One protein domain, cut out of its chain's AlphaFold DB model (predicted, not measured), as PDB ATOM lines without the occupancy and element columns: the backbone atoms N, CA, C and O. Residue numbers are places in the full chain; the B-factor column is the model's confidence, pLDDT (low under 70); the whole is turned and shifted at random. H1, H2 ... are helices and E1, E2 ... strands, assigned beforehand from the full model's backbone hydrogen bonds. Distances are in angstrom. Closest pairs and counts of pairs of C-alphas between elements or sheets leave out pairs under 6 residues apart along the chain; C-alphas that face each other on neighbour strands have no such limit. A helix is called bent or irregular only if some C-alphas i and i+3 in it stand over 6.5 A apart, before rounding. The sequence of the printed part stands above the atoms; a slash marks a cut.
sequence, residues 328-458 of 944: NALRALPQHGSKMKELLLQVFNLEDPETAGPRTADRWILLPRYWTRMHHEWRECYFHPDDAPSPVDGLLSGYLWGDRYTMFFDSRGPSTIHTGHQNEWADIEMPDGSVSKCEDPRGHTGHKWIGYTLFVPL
ATOM      1  N   ASN A 328     175.228  99.499 114.313       71.19
ATOM      2  CA  ASN A 328     175.001  98.207 113.668       71.19
ATOM      3  C   ASN A 328     173.655  97.595 114.094       71.19
ATOM      4  O   ASN A 328     172.919  97.069 113.257       71.19
ATOM      5  N   ALA A 329     173.279  97.738 115.369       72.56
ATOM      6  CA  ALA A 329     171.974  97.320 115.873       72.56
ATOM      7  C   ALA A 329     170.813  98.125 115.257       72.56
ATOM      8  O   ALA A 329     169.771  97.544 114.949       72.56
ATOM      9  N   LEU A 330     170.983  99.435 115.024       71.19
ATOM     10  CA  LEU A 330     169.998 100.263 114.313       71.19
ATOM     11  C   LEU A 330     169.823  99.834 112.855       71.19
ATOM     12  O   LEU A 330     168.691  99.780 112.372       71.19
ATOM     13  N   ARG A 331     170.914  99.484 112.163       69.50
ATOM     14  CA  ARG A 331     170.871  98.990 110.775       69.50
ATOM     15  C   ARG A 331     170.155  97.640 110.642       69.50
ATOM     16  O   ARG A 331     169.649  97.327 109.571       69.50
ATOM     17  N   ALA A 332     170.062  96.857 111.715       67.25
ATOM     18  CA  ALA A 332     169.386  95.560 111.715       67.25
ATOM     19  C   ALA A 332     167.876  95.628 112.039       67.25
ATOM     20  O   ALA A 332     167.197  94.599 112.000       67.25
ATOM     21  N   LEU A 333     167.323  96.801 112.385       64.31
ATOM     22  CA  LEU A 333     165.919  96.906 112.792       64.31
ATOM     23  C   LEU A 333     164.944  96.888 111.594       64.31
ATOM     24  O   LEU A 333     165.067  97.706 110.683       64.31
ATOM     25  N   PRO A 334     163.908  96.023 111.613       47.50
ATOM     26  CA  PRO A 334     162.986  95.875 110.487       47.50
ATOM     27  C   PRO A 334     161.886  96.950 110.422       47.50
ATOM     28  O   PRO A 334     161.298  97.135 109.356       47.50
ATOM     29  N   GLN A 335     161.559  97.632 111.532       54.59
ATOM     30  CA  GLN A 335     160.474  98.628 111.615       54.59
ATOM     31  C   GLN A 335     160.744  99.703 112.685       54.59
ATOM     32  O   GLN A 335     161.448  99.454 113.666       54.59
ATOM     33  N   HIS A 336     160.131 100.880 112.514       55.00
ATOM     34  CA  HIS A 336     160.154 101.972 113.492       55.00
ATOM     35  C   HIS A 336     159.329 101.594 114.737       55.00
ATOM     36  O   HIS A 336     158.153 101.249 114.634       55.00
ATOM     37  N   GLY A 337     159.938 101.650 115.924       61.41
ATOM     38  CA  GLY A 337     159.312 101.249 117.189       61.41
ATOM     39  C   GLY A 337     160.058 101.781 118.416       61.41
ATOM     40  O   GLY A 337     161.045 102.503 118.284       61.41
ATOM     41  N   SER A 338     159.614 101.419 119.624       61.78
ATOM     42  CA  SER A 338     160.221 101.878 120.892       61.78
ATOM     43  C   SER A 338     161.723 101.583 120.984       61.78
ATOM     44  O   SER A 338     162.487 102.420 121.454       61.78
ATOM     45  N   LYS A 339     162.153 100.440 120.440       69.19
ATOM     46  CA  LYS A 339     163.558 100.015 120.402       69.19
ATOM     47  C   LYS A 339     164.447 100.892 119.508       69.19
ATOM     48  O   LYS A 339     165.622 101.061 119.806       69.19
ATOM     49  N   MET A 340     163.898 101.482 118.443       74.81
ATOM     50  CA  MET A 340     164.645 102.408 117.580       74.81
ATOM     51  C   MET A 340     164.955 103.717 118.311       74.81
ATOM     52  O   MET A 340     166.066 104.223 118.204       74.81
ATOM     53  N   LYS A 341     164.004 104.236 119.098       71.31
ATOM     54  CA  LYS A 341     164.207 105.449 119.911       71.31
ATOM     55  C   LYS A 341     165.295 105.250 120.967       71.31
ATOM     56  O   LYS A 341     166.135 106.122 121.145       71.31
ATOM     57  N   GLU A 342     165.293 104.094 121.631       75.62
ATOM     58  CA  GLU A 342     166.302 103.737 122.634       75.62
ATOM     59  C   GLU A 342     167.706 103.649 122.023       75.62
ATOM     60  O   GLU A 342     168.644 104.244 122.545       75.62
ATOM     61  N   LEU A 343     167.847 102.974 120.878       78.12
ATOM     62  CA  LEU A 343     169.137 102.860 120.198       78.12
ATOM     63  C   LEU A 343     169.617 104.193 119.603       78.12
ATOM     64  O   LEU A 343     170.804 104.486 119.674       78.12
ATOM     65  N   LEU A 344     168.726 105.030 119.060       79.00
ATOM     66  CA  LEU A 344     169.092 106.373 118.587       79.00
ATOM     67  C   LEU A 344     169.593 107.259 119.732       79.00
ATOM     68  O   LEU A 344     170.543 108.011 119.540       79.00
ATOM     69  N   LEU A 345     169.009 107.131 120.929       79.06
ATOM     70  CA  LEU A 345     169.508 107.814 122.121       79.06
ATOM     71  C   LEU A 345     170.899 107.302 122.529       79.06
ATOM     72  O   LEU A 345     171.746 108.094 122.933       79.06
ATOM     73  N   GLN A 346     171.153 105.996 122.412       80.00
ATOM     74  CA  GLN A 346     172.483 105.433 122.660       80.00
ATOM     75  C   GLN A 346     173.506 105.966 121.653       80.00
ATOM     76  O   GLN A 346     174.570 106.409 122.069       80.00
ATOM     77  N   VAL A 347     173.164 106.006 120.359       81.19
ATOM     78  CA  VAL A 347     174.040 106.564 119.314       81.19
ATOM     79  C   VAL A 347     174.296 108.055 119.516       81.19
ATOM     80  O   VAL A 347     175.419 108.511 119.328       81.19
ATOM     81  N   PHE A 348     173.286 108.821 119.934       81.88
ATOM     82  CA  PHE A 348     173.446 110.246 120.216       81.88
ATOM     83  C   PHE A 348     174.455 110.517 121.342       81.88
ATOM     84  O   PHE A 348     175.209 111.485 121.267       81.88
ATOM     85  N   ASN A 349     174.483 109.647 122.358       79.25
ATOM     86  CA  ASN A 349     175.367 109.755 123.520       79.25
ATOM     87  C   ASN A 349     176.712 109.025 123.349       79.25
ATOM     88  O   ASN A 349     177.461 108.929 124.319       79.25
ATOM     89  N   LEU A 350     177.025 108.500 122.157       79.81
ATOM     90  CA  LEU A 350     178.341 107.919 121.898       79.81
ATOM     91  C   LEU A 350     179.425 108.987 122.016       79.81
ATOM     92  O   LEU A 350     179.294 110.083 121.463       79.81
ATOM     93  N   GLU A 351     180.512 108.626 122.689       75.12
ATOM     94  CA  GLU A 351     181.718 109.441 122.740       75.12
ATOM     95  C   GLU A 351     182.311 109.596 121.335       75.12
ATOM     96  O   GLU A 351     182.116 108.773 120.428       75.12
ATOM     97  N   ASP A 352     182.977 110.721 121.122       70.62
ATOM     98  CA  ASP A 352     183.682 110.974 119.886       70.62
ATOM     99  C   ASP A 352     184.978 110.141 119.852       70.62
ATOM    100  O   ASP A 352     185.789 110.277 120.770       70.62
ATOM    101  N   PRO A 353     185.207 109.301 118.828       65.19
ATOM    102  CA  PRO A 353     186.388 108.450 118.740       65.19
ATOM    103  C   PRO A 353     187.690 109.255 118.655       65.19
ATOM    104  O   PRO A 353     188.729 108.756 119.078       65.19
ATOM    105  N   GLU A 354     187.655 110.500 118.168       69.00
ATOM    106  CA  GLU A 354     188.850 111.343 118.065       69.00
ATOM    107  C   GLU A 354     189.163 112.087 119.368       69.00
ATOM    108  O   GLU A 354     190.329 112.326 119.681       69.00
ATOM    109  N   THR A 355     188.138 112.464 120.141       72.94
ATOM    110  CA  THR A 355     188.318 113.310 121.339       72.94
ATOM    111  C   THR A 355     188.038 112.602 122.666       72.94
ATOM    112  O   THR A 355     188.307 113.183 123.716       72.94
ATOM    113  N   ALA A 356     187.525 111.364 122.635       70.88
ATOM    114  CA  ALA A 356     187.090 110.574 123.796       70.88
ATOM    115  C   ALA A 356     186.160 111.350 124.754       70.88
ATOM    116  O   ALA A 356     186.146 111.135 125.966       70.88
ATOM    117  N   GLY A 357     185.415 112.314 124.208       68.69
ATOM    118  CA  GLY A 357     184.494 113.188 124.926       68.69
ATOM    119  C   GLY A 357     183.117 113.212 124.262       68.69
ATOM    120  O   GLY A 357     182.934 112.635 123.189       68.69
ATOM    121  N   PRO A 358     182.115 113.866 124.873       72.00
ATOM    122  CA  PRO A 358     180.791 113.983 124.274       72.00
ATOM    123  C   PRO A 358     180.878 114.715 122.934       72.00
ATOM    124  O   PRO A 358     181.542 115.747 122.816       72.00
ATOM    125  N   ARG A 359     180.178 114.193 121.925       74.12
ATOM    126  CA  ARG A 359     180.126 114.812 120.599       74.12
ATOM    127  C   ARG A 359     179.526 116.211 120.678       74.12
ATOM    128  O   ARG A 359     178.501 116.430 121.322       74.12
ATOM    129  N   THR A 360     180.178 117.151 120.003       76.25
ATOM    130  CA  THR A 360     179.792 118.570 119.978       76.25
ATOM    131  C   THR A 360     179.351 119.046 118.598       76.25
ATOM    132  O   THR A 360     178.691 120.076 118.507       76.25
ATOM    133  N   ALA A 361     179.672 118.292 117.543       79.50
ATOM    134  CA  ALA A 361     179.350 118.627 116.164       79.50
ATOM    135  C   ALA A 361     178.258 117.716 115.601       79.50
ATOM    136  O   ALA A 361     178.236 116.504 115.829       79.50
ATOM    137  N   ASP A 362     177.371 118.315 114.817       85.56
ATOM    138  CA  ASP A 362     176.326 117.598 114.109       85.56
ATOM    139  C   ASP A 362     176.871 116.682 113.002       85.56
ATOM    140  O   ASP A 362     177.801 117.037 112.274       85.56
ATOM    141  N   ARG A 363     176.183 115.561 112.750       82.69
ATOM    142  CA  ARG A 363     176.557 114.638 111.666       82.69
ATOM    143  C   ARG A 363     175.381 113.928 111.016       82.69
ATOM    144  O   ARG A 363     174.321 113.754 111.617       82.69
ATOM    145  N   TRP A 364     175.602 113.475 109.786       81.81
ATOM    146  CA  TRP A 364     174.684 112.596 109.068       81.81
ATOM    147  C   TRP A 364     174.966 111.129 109.380       81.81
ATOM    148  O   TRP A 364     176.118 110.708 109.443       81.81
ATOM    149  N   ILE A 365     173.902 110.347 109.535       82.06
ATOM    150  CA  ILE A 365     173.937 108.890 109.639       82.06
ATOM    151  C   ILE A 365     172.905 108.330 108.659       82.06
ATOM    152  O   ILE A 365     171.717 108.654 108.732       82.06
ATOM    153  N   LEU A 366     173.359 107.468 107.751       74.88
ATOM    154  CA  LEU A 366     172.485 106.734 106.842       74.88
ATOM    155  C   LEU A 366     172.024 105.429 107.500       74.88
ATOM    156  O   LEU A 366     172.815 104.499 107.681       74.88
ATOM    157  N   LEU A 367     170.737 105.357 107.837       73.94
ATOM    158  CA  LEU A 367     170.064 104.130 108.259       73.94
ATOM    159  C   LEU A 367     169.330 103.503 107.061       73.94
ATOM    160  O   LEU A 367     168.943 104.226 106.147       73.94
ATOM    161  N   PRO A 368     169.046 102.185 107.060       65.06
ATOM    162  CA  PRO A 368     168.461 101.495 105.900       65.06
ATOM    163  C   PRO A 368     167.123 102.055 105.400       65.06
ATOM    164  O   PRO A 368     166.702 101.734 104.294       65.06
ATOM    165  N   ARG A 369     166.417 102.832 106.230       68.81
ATOM    166  CA  ARG A 369     165.111 103.426 105.911       68.81
ATOM    167  C   ARG A 369     165.042 104.938 106.095       68.81
ATOM    168  O   ARG A 369     164.009 105.513 105.775       68.81
ATOM    169  N   TYR A 370     166.086 105.564 106.639       78.62
ATOM    170  CA  TYR A 370     166.048 106.973 107.026       78.62
ATOM    171  C   TYR A 370     167.415 107.628 106.871       78.62
ATOM    172  O   TYR A 370     168.429 107.083 107.315       78.62
ATOM    173  N   TRP A 371     167.418 108.849 106.352       81.69
ATOM    174  CA  TRP A 371     168.519 109.775 106.574       81.69
ATOM    175  C   TRP A 371     168.334 110.418 107.944       81.69
ATOM    176  O   TRP A 371     167.301 111.022 108.222       81.69
ATOM    177  N   THR A 372     169.316 110.246 108.826       87.38
ATOM    178  CA  THR A 372     169.254 110.757 110.198       87.38
ATOM    179  C   THR A 372     170.299 111.842 110.388       87.38
ATOM    180  O   THR A 372     171.490 111.584 110.217       87.38
ATOM    181  N   ARG A 373     169.876 113.045 110.774       87.88
ATOM    182  CA  ARG A 373     170.786 114.096 111.239       87.88
ATOM    183  C   ARG A 373     170.826 114.070 112.761       87.88
ATOM    184  O   ARG A 373     169.787 114.203 113.403       87.88
ATOM    185  N   MET A 374     172.013 113.883 113.328       88.12
ATOM    186  CA  MET A 374     172.251 114.033 114.763       88.12
ATOM    187  C   MET A 374     172.603 115.492 115.050       88.12
ATOM    188  O   MET A 374     173.537 116.024 114.448       88.12
ATOM    189  N   HIS A 375     171.831 116.115 115.936       87.88
ATOM    190  CA  HIS A 375     171.910 117.523 116.303       87.88
ATOM    191  C   HIS A 375     172.554 117.686 117.676       87.88
ATOM    192  O   HIS A 375     171.860 117.649 118.691       87.88
ATOM    193  N   HIS A 376     173.871 117.859 117.706       84.12
ATOM    194  CA  HIS A 376     174.634 118.129 118.930       84.12
ATOM    195  C   HIS A 376     174.761 119.633 119.203       84.12
ATOM    196  O   HIS A 376     174.956 120.040 120.347       84.12
ATOM    197  N   GLU A 377     174.562 120.465 118.179       84.12
ATOM    198  CA  GLU A 377     174.480 121.918 118.305       84.12
ATOM    199  C   GLU A 377     173.063 122.390 118.664       84.12
ATOM    200  O   GLU A 377     172.054 121.894 118.151       84.12
ATOM    201  N   TRP A 378     172.989 123.404 119.527       84.00
ATOM    202  CA  TRP A 378     171.730 124.001 119.968       84.00
ATOM    203  C   TRP A 378     171.010 124.744 118.837       84.00
ATOM    204  O   TRP A 378     171.599 125.599 118.177       84.00
ATOM    205  N   ARG A 379     169.709 124.479 118.672       81.88
ATOM    206  CA  ARG A 379     168.843 125.078 117.640       81.88
ATOM    207  C   ARG A 379     167.563 125.660 118.225       81.88
ATOM    208  O   ARG A 379     167.084 125.193 119.248       81.88
ATOM    209  N   GLU A 380     167.006 126.669 117.559       84.19
ATOM    210  CA  GLU A 380     165.718 127.313 117.907       84.19
ATOM    211  C   GLU A 380     164.655 127.154 116.803       84.19
ATOM    212  O   GLU A 380     163.490 127.503 116.987       84.19
ATOM    213  N   CYS A 381     165.053 126.598 115.659       87.19
ATOM    214  CA  CYS A 381     164.194 126.302 114.518       87.19
ATOM    215  C   CYS A 381     164.294 124.821 114.168       87.19
ATOM    216  O   CYS A 381     165.263 124.151 114.537       87.19
ATOM    217  N   TYR A 382     163.315 124.307 113.430       85.81
ATOM    218  CA  TYR A 382     163.449 122.989 112.828       85.81
ATOM    219  C   TYR A 382     164.544 122.958 111.750       85.81
ATOM    220  O   TYR A 382     164.767 123.938 111.042       85.81
ATOM    221  N   PHE A 383     165.193 121.803 111.601       86.50
ATOM    222  CA  PHE A 383     166.297 121.621 110.662       86.50
ATOM    223  C   PHE A 383     165.817 121.339 109.231       86.50
ATOM    224  O   PHE A 383     165.035 120.407 109.011       86.50
ATOM    225  N   HIS A 384     166.308 122.112 108.261       86.44
ATOM    226  CA  HIS A 384     166.117 121.847 106.837       86.44
ATOM    227  C   HIS A 384     167.305 121.027 106.293       86.44
ATOM    228  O   HIS A 384     168.447 121.353 106.614       86.44
ATOM    229  N   PRO A 385     167.083 119.982 105.472       82.00
ATOM    230  CA  PRO A 385     168.153 119.080 105.026       82.00
ATOM    231  C   PRO A 385     169.278 119.783 104.254       82.00
ATOM    232  O   PRO A 385     170.432 119.378 104.375       82.00
ATOM    233  N   ASP A 386     168.968 120.870 103.542       80.62
ATOM    234  CA  ASP A 386     169.961 121.665 102.800       80.62
ATOM    235  C   ASP A 386     170.745 122.673 103.666       80.62
ATOM    236  O   ASP A 386     171.626 123.362 103.158       80.62
ATOM    237  N   ASP A 387     170.458 122.777 104.970       81.69
ATOM    238  CA  ASP A 387     171.207 123.659 105.882       81.69
ATOM    239  C   ASP A 387     172.560 123.050 106.311       81.69
ATOM    240  O   ASP A 387     173.338 123.690 107.019       81.69
ATOM    241  N   ALA A 388     172.859 121.813 105.897       79.44
ATOM    242  CA  ALA A 388     174.132 121.142 106.139       79.44
ATOM    243  C   ALA A 388     174.770 120.664 104.826       79.44
ATOM    244  O   ALA A 388     174.060 120.437 103.845       79.44
ATOM    245  N   PRO A 389     176.099 120.441 104.808       75.19
ATOM    246  CA  PRO A 389     176.759 119.787 103.687       75.19
ATOM    247  C   PRO A 389     176.058 118.471 103.349       75.19
ATOM    248  O   PRO A 389     175.815 117.636 104.233       75.19
ATOM    249  N   SER A 390     175.711 118.321 102.073       70.88
ATOM    250  CA  SER A 390     175.051 117.124 101.578       70.88
ATOM    251  C   SER A 390     176.010 115.931 101.667       70.88
ATOM    252  O   SER A 390     177.163 116.047 101.250       70.88
ATOM    253  N   PRO A 391     175.565 114.783 102.202       68.56
ATOM    254  CA  PRO A 391     176.335 113.542 102.191       68.56
ATOM    255  C   PRO A 391     176.284 112.822 100.830       68.56
ATOM    256  O   PRO A 391     176.885 111.761 100.688       68.56
ATOM    257  N   VAL A 392     175.543 113.362  99.856       70.38
ATOM    258  CA  VAL A 392     175.385 112.828  98.496       70.38
ATOM    259  C   VAL A 392     175.742 113.896  97.461       70.38
ATOM    260  O   VAL A 392     175.656 115.092  97.742       70.38
ATOM    261  N   ASP A 393     176.095 113.472  96.248       65.19
ATOM    262  CA  ASP A 393     176.330 114.391  95.135       65.19
ATOM    263  C   ASP A 393     175.014 115.096  94.744       65.19
ATOM    264  O   ASP A 393     174.093 114.489  94.192       65.19
ATOM    265  N   GLY A 394     174.910 116.391  95.066       69.31
ATOM    266  CA  GLY A 394     173.713 117.216  94.854       69.31
ATOM    267  C   GLY A 394     173.031 117.662  96.153       69.31
ATOM    268  O   GLY A 394     173.588 117.527  97.240       69.31
ATOM    269  N   LEU A 395     171.827 118.235  96.048       72.19
ATOM    270  CA  LEU A 395     171.027 118.637  97.214       72.19
ATOM    271  C   LEU A 395     170.320 117.419  97.809       72.19
ATOM    272  O   LEU A 395     169.569 116.738  97.109       72.19
ATOM    273  N   LEU A 396     170.533 117.159  99.102       74.88
ATOM    274  CA  LEU A 396     169.913 116.028  99.795       74.88
ATOM    275  C   LEU A 396     168.380 116.138  99.790       74.88
ATOM    276  O   LEU A 396     167.709 115.114  99.702       74.88
ATOM    277  N   SER A 397     167.822 117.356  99.815       75.81
ATOM    278  CA  SER A 397     166.376 117.594  99.701       75.81
ATOM    279  C   SER A 397     165.735 116.954  98.465       75.81
ATOM    280  O   SER A 397     164.598 116.500  98.547       75.81
ATOM    281  N   GLY A 398     166.467 116.828  97.354       73.50
ATOM    282  CA  GLY A 398     165.983 116.174  96.133       73.50
ATOM    283  C   GLY A 398     165.784 114.658  96.257       73.50
ATOM    284  O   GLY A 398     165.175 114.056  95.379       73.50
ATOM    285  N   TYR A 399     166.272 114.048  97.340       74.00
ATOM    286  CA  TYR A 399     166.198 112.609  97.603       74.00
ATOM    287  C   TYR A 399     165.375 112.270  98.854       74.00
ATOM    288  O   TYR A 399     165.358 111.111  99.275       74.00
ATOM    289  N   LEU A 400     164.701 113.247  99.471       78.50
ATOM    290  CA  LEU A 400     163.936 113.085 100.708       78.50
ATOM    291  C   LEU A 400     162.455 113.433 100.517       78.50
ATOM    292  O   LEU A 400     162.112 114.412  99.862       78.50
ATOM    293  N   TRP A 401     161.572 112.634 101.113       79.69
ATOM    294  CA  TRP A 401     160.141 112.909 101.196       79.69
ATOM    295  C   TRP A 401     159.905 114.149 102.060       79.69
ATOM    296  O   TRP A 401     160.639 114.377 103.022       79.69
ATOM    297  N   GLY A 402     158.867 114.931 101.754       78.62
ATOM    298  CA  GLY A 402     158.599 116.221 102.404       78.62
ATOM    299  C   GLY A 402     158.176 116.153 103.877       78.62
ATOM    300  O   GLY A 402     157.915 117.194 104.476       78.62
ATOM    301  N   ASP A 403     158.127 114.964 104.491       80.75
ATOM    302  CA  ASP A 403     157.880 114.790 105.921       80.75
ATOM    303  C   ASP A 403     159.178 114.576 106.715       80.75
ATOM    304  O   ASP A 403     160.180 114.042 106.236       80.75
ATOM    305  N   ARG A 404     159.182 115.044 107.965       84.25
ATOM    306  CA  ARG A 404     160.266 114.776 108.914       84.25
ATOM    307  C   ARG A 404     159.720 114.422 110.281       84.25
ATOM    308  O   ARG A 404     158.650 114.878 110.691       84.25
ATOM    309  N   TYR A 405     160.514 113.661 111.024       84.81
ATOM    310  CA  TYR A 405     160.290 113.415 112.443       84.81
ATOM    311  C   TYR A 405     161.472 113.944 113.251       84.81
ATOM    312  O   TYR A 405     162.587 113.446 113.111       84.81
ATOM    313  N   THR A 406     161.235 114.940 114.103       84.44
ATOM    314  CA  THR A 406     162.267 115.555 114.949       84.44
ATOM    315  C   THR A 406     162.045 115.188 116.408       84.44
ATOM    316  O   THR A 406     160.933 115.297 116.926       84.44
ATOM    317  N   MET A 407     163.109 114.750 117.077       83.38
ATOM    318  CA  MET A 407     163.125 114.478 118.509       83.38
ATOM    319  C   MET A 407     163.917 115.560 119.235       83.38
ATOM    320  O   MET A 407     165.063 115.813 118.871       83.38
ATOM    321  N   PHE A 408     163.327 116.146 120.276       82.69
ATOM    322  CA  PHE A 408     163.955 117.180 121.096       82.69
ATOM    323  C   PHE A 408     164.441 116.612 122.435       82.69
ATOM    324  O   PHE A 408     163.704 115.899 123.123       82.69
ATOM    325  N   PHE A 409     165.662 116.968 122.833       77.38
ATOM    326  CA  PHE A 409     166.202 116.731 124.171       77.38
ATOM    327  C   PHE A 409     166.270 118.057 124.945       77.38
ATOM    328  O   PHE A 409     166.771 119.059 124.431       77.38
ATOM    329  N   ASP A 410     165.739 118.072 126.174       57.84
ATOM    330  CA  ASP A 410     165.698 119.271 127.027       57.84
ATOM    331  C   ASP A 410     167.048 119.519 127.732       57.84
ATOM    332  O   ASP A 410     167.766 118.606 128.142       57.84
ATOM    333  N   SER A 411     167.329 120.800 127.953       50.72
ATOM    334  CA  SER A 411     168.433 121.437 128.681       50.72
ATOM    335  C   SER A 411     168.745 120.926 130.097       50.72
ATOM    336  O   SER A 411     169.722 121.368 130.698       50.72
ATOM    337  N   ARG A 412     167.955 119.995 130.647       49.44
ATOM    338  CA  ARG A 412     168.134 119.436 132.002       49.44
ATOM    339  C   ARG A 412     168.921 118.122 132.025       49.44
ATOM    340  O   ARG A 412     169.265 117.654 133.108       49.44
ATOM    341  N   GLY A 413     169.218 117.550 130.856       51.81
ATOM    342  CA  GLY A 413     170.085 116.381 130.691       51.81
ATOM    343  C   GLY A 413     169.558 115.378 129.650       51.81
ATOM    344  O   GLY A 413     168.341 115.220 129.515       51.81
ATOM    345  N   PRO A 414     170.451 114.647 128.950       50.31
ATOM    346  CA  PRO A 414     170.126 113.749 127.829       50.31
ATOM    347  C   PRO A 414     169.267 112.521 128.198       50.31
ATOM    348  O   PRO A 414     168.946 111.706 127.340       50.31
ATOM    349  N   SER A 415     168.877 112.368 129.465       47.12
ATOM    350  CA  SER A 415     168.076 111.252 129.980       47.12
ATOM    351  C   SER A 415     166.559 111.496 129.976       47.12
ATOM    352  O   SER A 415     165.805 110.590 130.335       47.12
ATOM    353  N   THR A 416     166.087 112.677 129.558       48.00
ATOM    354  CA  THR A 416     164.658 113.044 129.620       48.00
ATOM    355  C   THR A 416     164.111 113.352 128.221       48.00
ATOM    356  O   THR A 416     164.166 114.484 127.745       48.00
ATOM    357  N   ILE A 417     163.607 112.319 127.535       55.59
ATOM    358  CA  ILE A 417     162.930 112.433 126.230       55.59
ATOM    359  C   ILE A 417     161.534 113.010 126.465       55.59
ATOM    360  O   ILE A 417     160.728 112.370 127.140       55.59
ATOM    361  N   HIS A 418     161.229 114.179 125.899       53.94
ATOM    362  CA  HIS A 418     159.951 114.840 126.174       53.94
ATOM    363  C   HIS A 418     158.938 114.779 125.025       53.94
ATOM    364  O   HIS A 418     157.805 114.366 125.274       53.94
ATOM    365  N   THR A 419     159.293 115.096 123.778       63.16
ATOM    366  CA  THR A 419     158.301 115.155 122.688       63.16
ATOM    367  C   THR A 419     158.946 114.971 121.315       63.16
ATOM    368  O   THR A 419     159.897 115.659 120.960       63.16
ATOM    369  N   GLY A 420     158.412 114.039 120.522       68.81
ATOM    370  CA  GLY A 420     158.758 113.910 119.108       68.81
ATOM    371  C   GLY A 420     157.694 114.575 118.248       68.81
ATOM    372  O   GLY A 420     156.510 114.289 118.429       68.81
ATOM    373  N   HIS A 421     158.113 115.438 117.333       77.19
ATOM    374  CA  HIS A 421     157.236 116.186 116.441       77.19
ATOM    375  C   HIS A 421     157.380 115.664 115.012       77.19
ATOM    376  O   HIS A 421     158.487 115.608 114.476       77.19
ATOM    377  N   GLN A 422     156.255 115.280 114.410       78.25
ATOM    378  CA  GLN A 422     156.164 115.027 112.975       78.25
ATOM    379  C   GLN A 422     155.617 116.284 112.311       78.25
ATOM    380  O   GLN A 422     154.589 116.805 112.743       78.25
ATOM    381  N   ASN A 423     156.314 116.789 111.301       78.06
ATOM    382  CA  ASN A 423     155.891 117.969 110.561       78.06
ATOM    383  C   ASN A 423     156.433 117.912 109.125       78.06
ATOM    384  O   ASN A 423     157.388 117.191 108.838       78.06
ATOM    385  N   GLU A 424     155.843 118.706 108.243       80.44
ATOM    386  CA  GLU A 424     156.260 118.819 106.845       80.44
ATOM    387  C   GLU A 424     157.379 119.859 106.723       80.44
ATOM    388  O   GLU A 424     157.352 120.892 107.398       80.44
ATOM    389  N   TRP A 425     158.392 119.567 105.914       83.62
ATOM    390  CA  TRP A 425     159.506 120.472 105.606       83.62
ATOM    391  C   TRP A 425     159.578 120.831 104.115       83.62
ATOM    392  O   TRP A 425     160.350 121.712 103.751       83.62
ATOM    393  N   ALA A 426     158.768 120.181 103.278       83.56
ATOM    394  CA  ALA A 426     158.513 120.531 101.886       83.56
ATOM    395  C   ALA A 426     157.050 120.208 101.548       83.56
ATOM    396  O   ALA A 426     156.394 119.484 102.298       83.56
ATOM    397  N   ASP A 427     156.539 120.748 100.442       81.00
ATOM    398  CA  ASP A 427     155.194 120.426  99.959       81.00
ATOM    399  C   ASP A 427     155.082 118.918  99.670       81.00
ATOM    400  O   ASP A 427     155.953 118.333  99.021       81.00
ATOM    401  N   ILE A 428     154.014 118.286 100.156       75.50
ATOM    402  CA  ILE A 428     153.762 116.852  99.975       75.50
ATOM    403  C   ILE A 428     152.558 116.670  99.059       75.50
ATOM    404  O   ILE A 428     151.431 117.012  99.421       75.50
ATOM    405  N   GLU A 429     152.778 116.070  97.892       72.44
ATOM    406  CA  GLU A 429     151.690 115.594  97.041       72.44
ATOM    407  C   GLU A 429     151.146 114.267  97.586       72.44
ATOM    408  O   GLU A 429     151.856 113.263  97.698       72.44
ATOM    409  N   MET A 430     149.869 114.261  97.955       70.25
ATOM    410  CA  MET A 430     149.159 113.085  98.438       70.25
ATOM    411  C   MET A 430     148.681 112.217  97.259       70.25
ATOM    412  O   MET A 430     148.446 112.727  96.162       70.25
ATOM    413  N   PRO A 431     148.451 110.904  97.463       61.59
ATOM    414  CA  PRO A 431     148.003 109.998  96.398       61.59
ATOM    415  C   PRO A 431     146.654 110.359  95.753       61.59
ATOM    416  O   PRO A 431     146.334 109.856  94.681       61.59
ATOM    417  N   ASP A 432     145.847 111.194  96.410       65.06
ATOM    418  CA  ASP A 432     144.571 111.704  95.900       65.06
ATOM    419  C   ASP A 432     144.719 112.979  95.043       65.06
ATOM    420  O   ASP A 432     143.719 113.519  94.568       65.06
ATOM    421  N   GLY A 433     145.955 113.445  94.823       64.69
ATOM    422  CA  GLY A 433     146.281 114.653  94.066       64.69
ATOM    423  C   GLY A 433     146.165 115.951  94.869       64.69
ATOM    424  O   GLY A 433     146.336 117.030  94.301       64.69
ATOM    425  N   SER A 434     145.864 115.883  96.171       72.00
ATOM    426  CA  SER A 434     145.934 117.051  97.050       72.00
ATOM    427  C   SER A 434     147.386 117.363  97.425       72.00
ATOM    428  O   SER A 434     148.201 116.462  97.596       72.00
ATOM    429  N   VAL A 435     147.729 118.648  97.540       74.44
ATOM    430  CA  VAL A 435     149.063 119.086  97.978       74.44
ATOM    431  C   VAL A 435     148.948 119.623  99.395       74.44
ATOM    432  O   VAL A 435     148.284 120.639  99.617       74.44
ATOM    433  N   SER A 436     149.591 118.947 100.344       75.75
ATOM    434  CA  SER A 436     149.819 119.492 101.678       75.75
ATOM    435  C   SER A 436     150.966 120.489 101.578       75.75
ATOM    436  O   SER A 436     152.087 120.119 101.230       75.75
ATOM    437  N   LYS A 437     150.658 121.777 101.750       76.56
ATOM    438  CA  LYS A 437     151.650 122.844 101.603       76.56
ATOM    439  C   LYS A 437     152.416 123.038 102.899       76.56
ATOM    440  O   LYS A 437     151.817 123.289 103.945       76.56
ATOM    441  N   CYS A 438     153.737 123.042 102.799       80.25
ATOM    442  CA  CYS A 438     154.596 123.429 103.897       80.25
ATOM    443  C   CYS A 438     154.598 124.960 104.016       80.25
ATOM    444  O   CYS A 438     155.206 125.664 103.211       80.25
ATOM    445  N   GLU A 439     153.901 125.492 105.021       73.75
ATOM    446  CA  GLU A 439     153.842 126.944 105.245       73.75
ATOM    447  C   GLU A 439     155.157 127.514 105.803       73.75
ATOM    448  O   GLU A 439     155.544 128.626 105.443       73.75
ATOM    449  N   ASP A 440     155.854 126.763 106.665       79.50
ATOM    450  CA  ASP A 440     157.117 127.189 107.277       79.50
ATOM    451  C   ASP A 440     158.089 126.007 107.503       79.50
ATOM    452  O   ASP A 440     158.071 125.350 108.556       79.50
ATOM    453  N   PRO A 441     158.988 125.730 106.542       78.88
ATOM    454  CA  PRO A 441     159.921 124.609 106.628       78.88
ATOM    455  C   PRO A 441     160.988 124.789 107.719       78.88
ATOM    456  O   PRO A 441     161.560 123.797 108.192       78.88
ATOM    457  N   ARG A 442     161.233 126.029 108.162       85.19
ATOM    458  CA  ARG A 442     162.197 126.394 109.214       85.19
ATOM    459  C   ARG A 442     161.506 127.026 110.424       85.19
ATOM    460  O   ARG A 442     162.095 127.870 111.100       85.19
ATOM    461  N   GLY A 443     160.285 126.584 110.718       83.38
ATOM    462  CA  GLY A 443     159.501 127.128 111.818       83.38
ATOM    463  C   GLY A 443     160.235 127.130 113.154       83.38
ATOM    464  O   GLY A 443     161.005 126.220 113.479       83.38
ATOM    465  N   HIS A 444     159.991 128.181 113.934       82.81
ATOM    466  CA  HIS A 444     160.558 128.333 115.268       82.81
ATOM    467  C   HIS A 444     159.948 127.285 116.211       82.81
ATOM    468  O   HIS A 444     158.728 127.172 116.322       82.81
ATOM    469  N   THR A 445     160.781 126.524 116.921       78.00
ATOM    470  CA  THR A 445     160.323 125.474 117.854       78.00
ATOM    471  C   THR A 445     159.863 126.049 119.196       78.00
ATOM    472  O   THR A 445     159.296 125.336 120.024       78.00
ATOM    473  N   GLY A 446     160.119 127.341 119.437       76.94
ATOM    474  CA  GLY A 446     159.758 128.056 120.665       76.94
ATOM    475  C   GLY A 446     160.659 127.751 121.869       76.94
ATOM    476  O   GLY A 446     160.416 128.270 122.956       76.94
ATOM    477  N   HIS A 447     161.689 126.921 121.696       77.38
ATOM    478  CA  HIS A 447     162.675 126.575 122.719       77.38
ATOM    479  C   HIS A 447     163.989 126.120 122.071       77.38
ATOM    480  O   HIS A 447     163.984 125.599 120.955       77.38
ATOM    481  N   LYS A 448     165.107 126.288 122.791       80.88
ATOM    482  CA  LYS A 448     166.404 125.740 122.379       80.88
ATOM    483  C   LYS A 448     166.417 124.221 122.535       80.88
ATOM    484  O   LYS A 448     166.044 123.724 123.595       80.88
ATOM    485  N   TRP A 449     166.884 123.503 121.519       84.75
ATOM    486  CA  TRP A 449     166.924 122.041 121.505       84.75
ATOM    487  C   TRP A 449     168.218 121.483 120.896       84.75
ATOM    488  O   TRP A 449     168.836 122.110 120.035       84.75
ATOM    489  N   ILE A 450     168.593 120.286 121.352       85.06
ATOM    490  CA  ILE A 450     169.502 119.330 120.691       85.06
ATOM    491  C   ILE A 450     168.714 118.033 120.467       85.06
ATOM    492  O   ILE A 450     167.654 117.857 121.076       85.06
ATOM    493  N   GLY A 451     169.149 117.133 119.589       86.19
ATOM    494  CA  GLY A 451     168.274 116.029 119.203       86.19
ATOM    495  C   GLY A 451     168.683 115.246 117.973       86.19
ATOM    496  O   GLY A 451     169.852 115.157 117.617       86.19
ATOM    497  N   TYR A 452     167.689 114.687 117.293       87.94
ATOM    498  CA  TYR A 452     167.885 114.104 115.971       87.94
ATOM    499  C   TYR A 452     166.656 114.315 115.092       87.94
ATOM    500  O   TYR A 452     165.522 114.322 115.581       87.94
ATOM    501  N   THR A 453     166.884 114.442 113.789       87.31
ATOM    502  CA  THR A 453     165.828 114.540 112.778       87.31
ATOM    503  C   THR A 453     165.947 113.384 111.794       87.31
ATOM    504  O   THR A 453     167.027 113.101 111.273       87.31
ATOM    505  N   LEU A 454     164.828 112.699 111.566       87.88
ATOM    506  CA  LEU A 454     164.684 111.606 110.610       87.88
ATOM    507  C   LEU A 454     163.985 112.119 109.353       87.88
ATOM    508  O   LEU A 454     162.902 112.702 109.447       87.88
ATOM    509  N   PHE A 455     164.580 111.824 108.205       83.12
ATOM    510  CA  PHE A 455     164.026 112.077 106.884       83.12
ATOM    511  C   PHE A 455     163.810 110.756 106.149       83.12
ATOM    512  O   PHE A 455     164.673 109.870 106.169       83.12
ATOM    513  N   VAL A 456     162.653 110.617 105.511       80.75
ATOM    514  CA  VAL A 456     162.322 109.449 104.691       80.75
ATOM    515  C   VAL A 456     162.910 109.662 103.292       80.75
ATOM    516  O   VAL A 456     162.691 110.724 102.727       80.75
ATOM    517  N   PRO A 457     163.660 108.716 102.707       74.25
ATOM    518  CA  PRO A 457     164.102 108.828 101.317       74.25
ATOM    519  C   PRO A 457     162.918 108.798 100.331       74.25
ATOM    520  O   PRO A 457     161.988 108.013 100.525       74.25
ATOM    521  N   LEU A 458     162.968 109.615  99.270       66.75
ATOM    522  CA  LEU A 458     162.001 109.622  98.155       66.75
ATOM    523  C   LEU A 458     161.966 108.266  97.439       66.75
ATOM    524  O   LEU A 458     160.895 107.735  97.142       66.75
TER     525      LEU A 458
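This is residues 328 to 458 of the 944 residues of an uncharacterized protein of Symbiodinium microadriaticum (UniProt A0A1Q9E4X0). One twisted sheet of five strands, three of them sharply bent, makes the body, and H2 crosses one of its faces while the link of residues 382 to 395 loops over the other side. The small H1 sits on H2, and the long links 349 to 362 and 425 to 443 reach opposite ends of the longest axis. The printed part has 131 residues, with three named helices and five named strands in the order H1 H2 E1 E2 H3 E3 E4 E5. The sheet's order is E1 E2 E5 E3 E4, antiparallel throughout, and the class is mixed, helices and strands. The whole is compact, with a radius of gyration of the C-alphas of 15.1 A and spans of 49 by 34 by 31 A.

H1, residues 328 to 331, touches H2, residues 338 to 348, closest at the C-alphas of Leu 330 and Leu 343, 6.5 A apart. E1, residues 363 to 367, forms a hairpin with E2, residues 370 to 381; N 365 and O 372 are within hydrogen-bond range at 2.8 A. H3, residues 396 to 399, only grazes the sheet. E3, residues 400 to 409, forms a hairpin with E4, residues 417 to 424, where N 406 and O 421 are 2.9 A apart. E5, residues 444 to 457, is the antiparallel neighbour of E2, with N 375 and O 451 at 2.8 A, and of E3, with N 401 and O 456 at 2.7 A. E2, H3 and E3 form a split strand-helix-strand unit, two strands running the same way with E5 between them, and its crossover is right-handed. H2 is on the sheet in two layers, a helix on one face, at a height of 7.5 A over the sheet. It runs across the strands, at 68 degrees to E5 on the local plane, and is only just over E5, with 3 C-alphas falling on it. In H2 every O i to N i+4 pair is within hydrogen-bond range; H1 and H3 are too short for such a pair.

H1 begins at C-alpha 328, (175.001, 98.207, 113.668). H2 is 15.7 A long, E1 12.8 A, E2 20.8 A, E3 23.9 A and E4 21.5 A. E2 bends by 111 degrees at residue 378, E3 by 72 degrees at 403 and E5 by 135 degrees at 447. E5, 24.2 A long, ends at C-alpha 457, (164.102, 108.828, 101.317).

The C-alphas of Ala 356 and Asp 432, the two farthest apart, are 50.9 A apart. The printed part has no cut. The links H2 to E1, E2 to H3 and E4 to E5 are long. The mean pLDDT of the printed part is 74.9; 32 residues are under 70, among them 331 to 339 and 410 to 420.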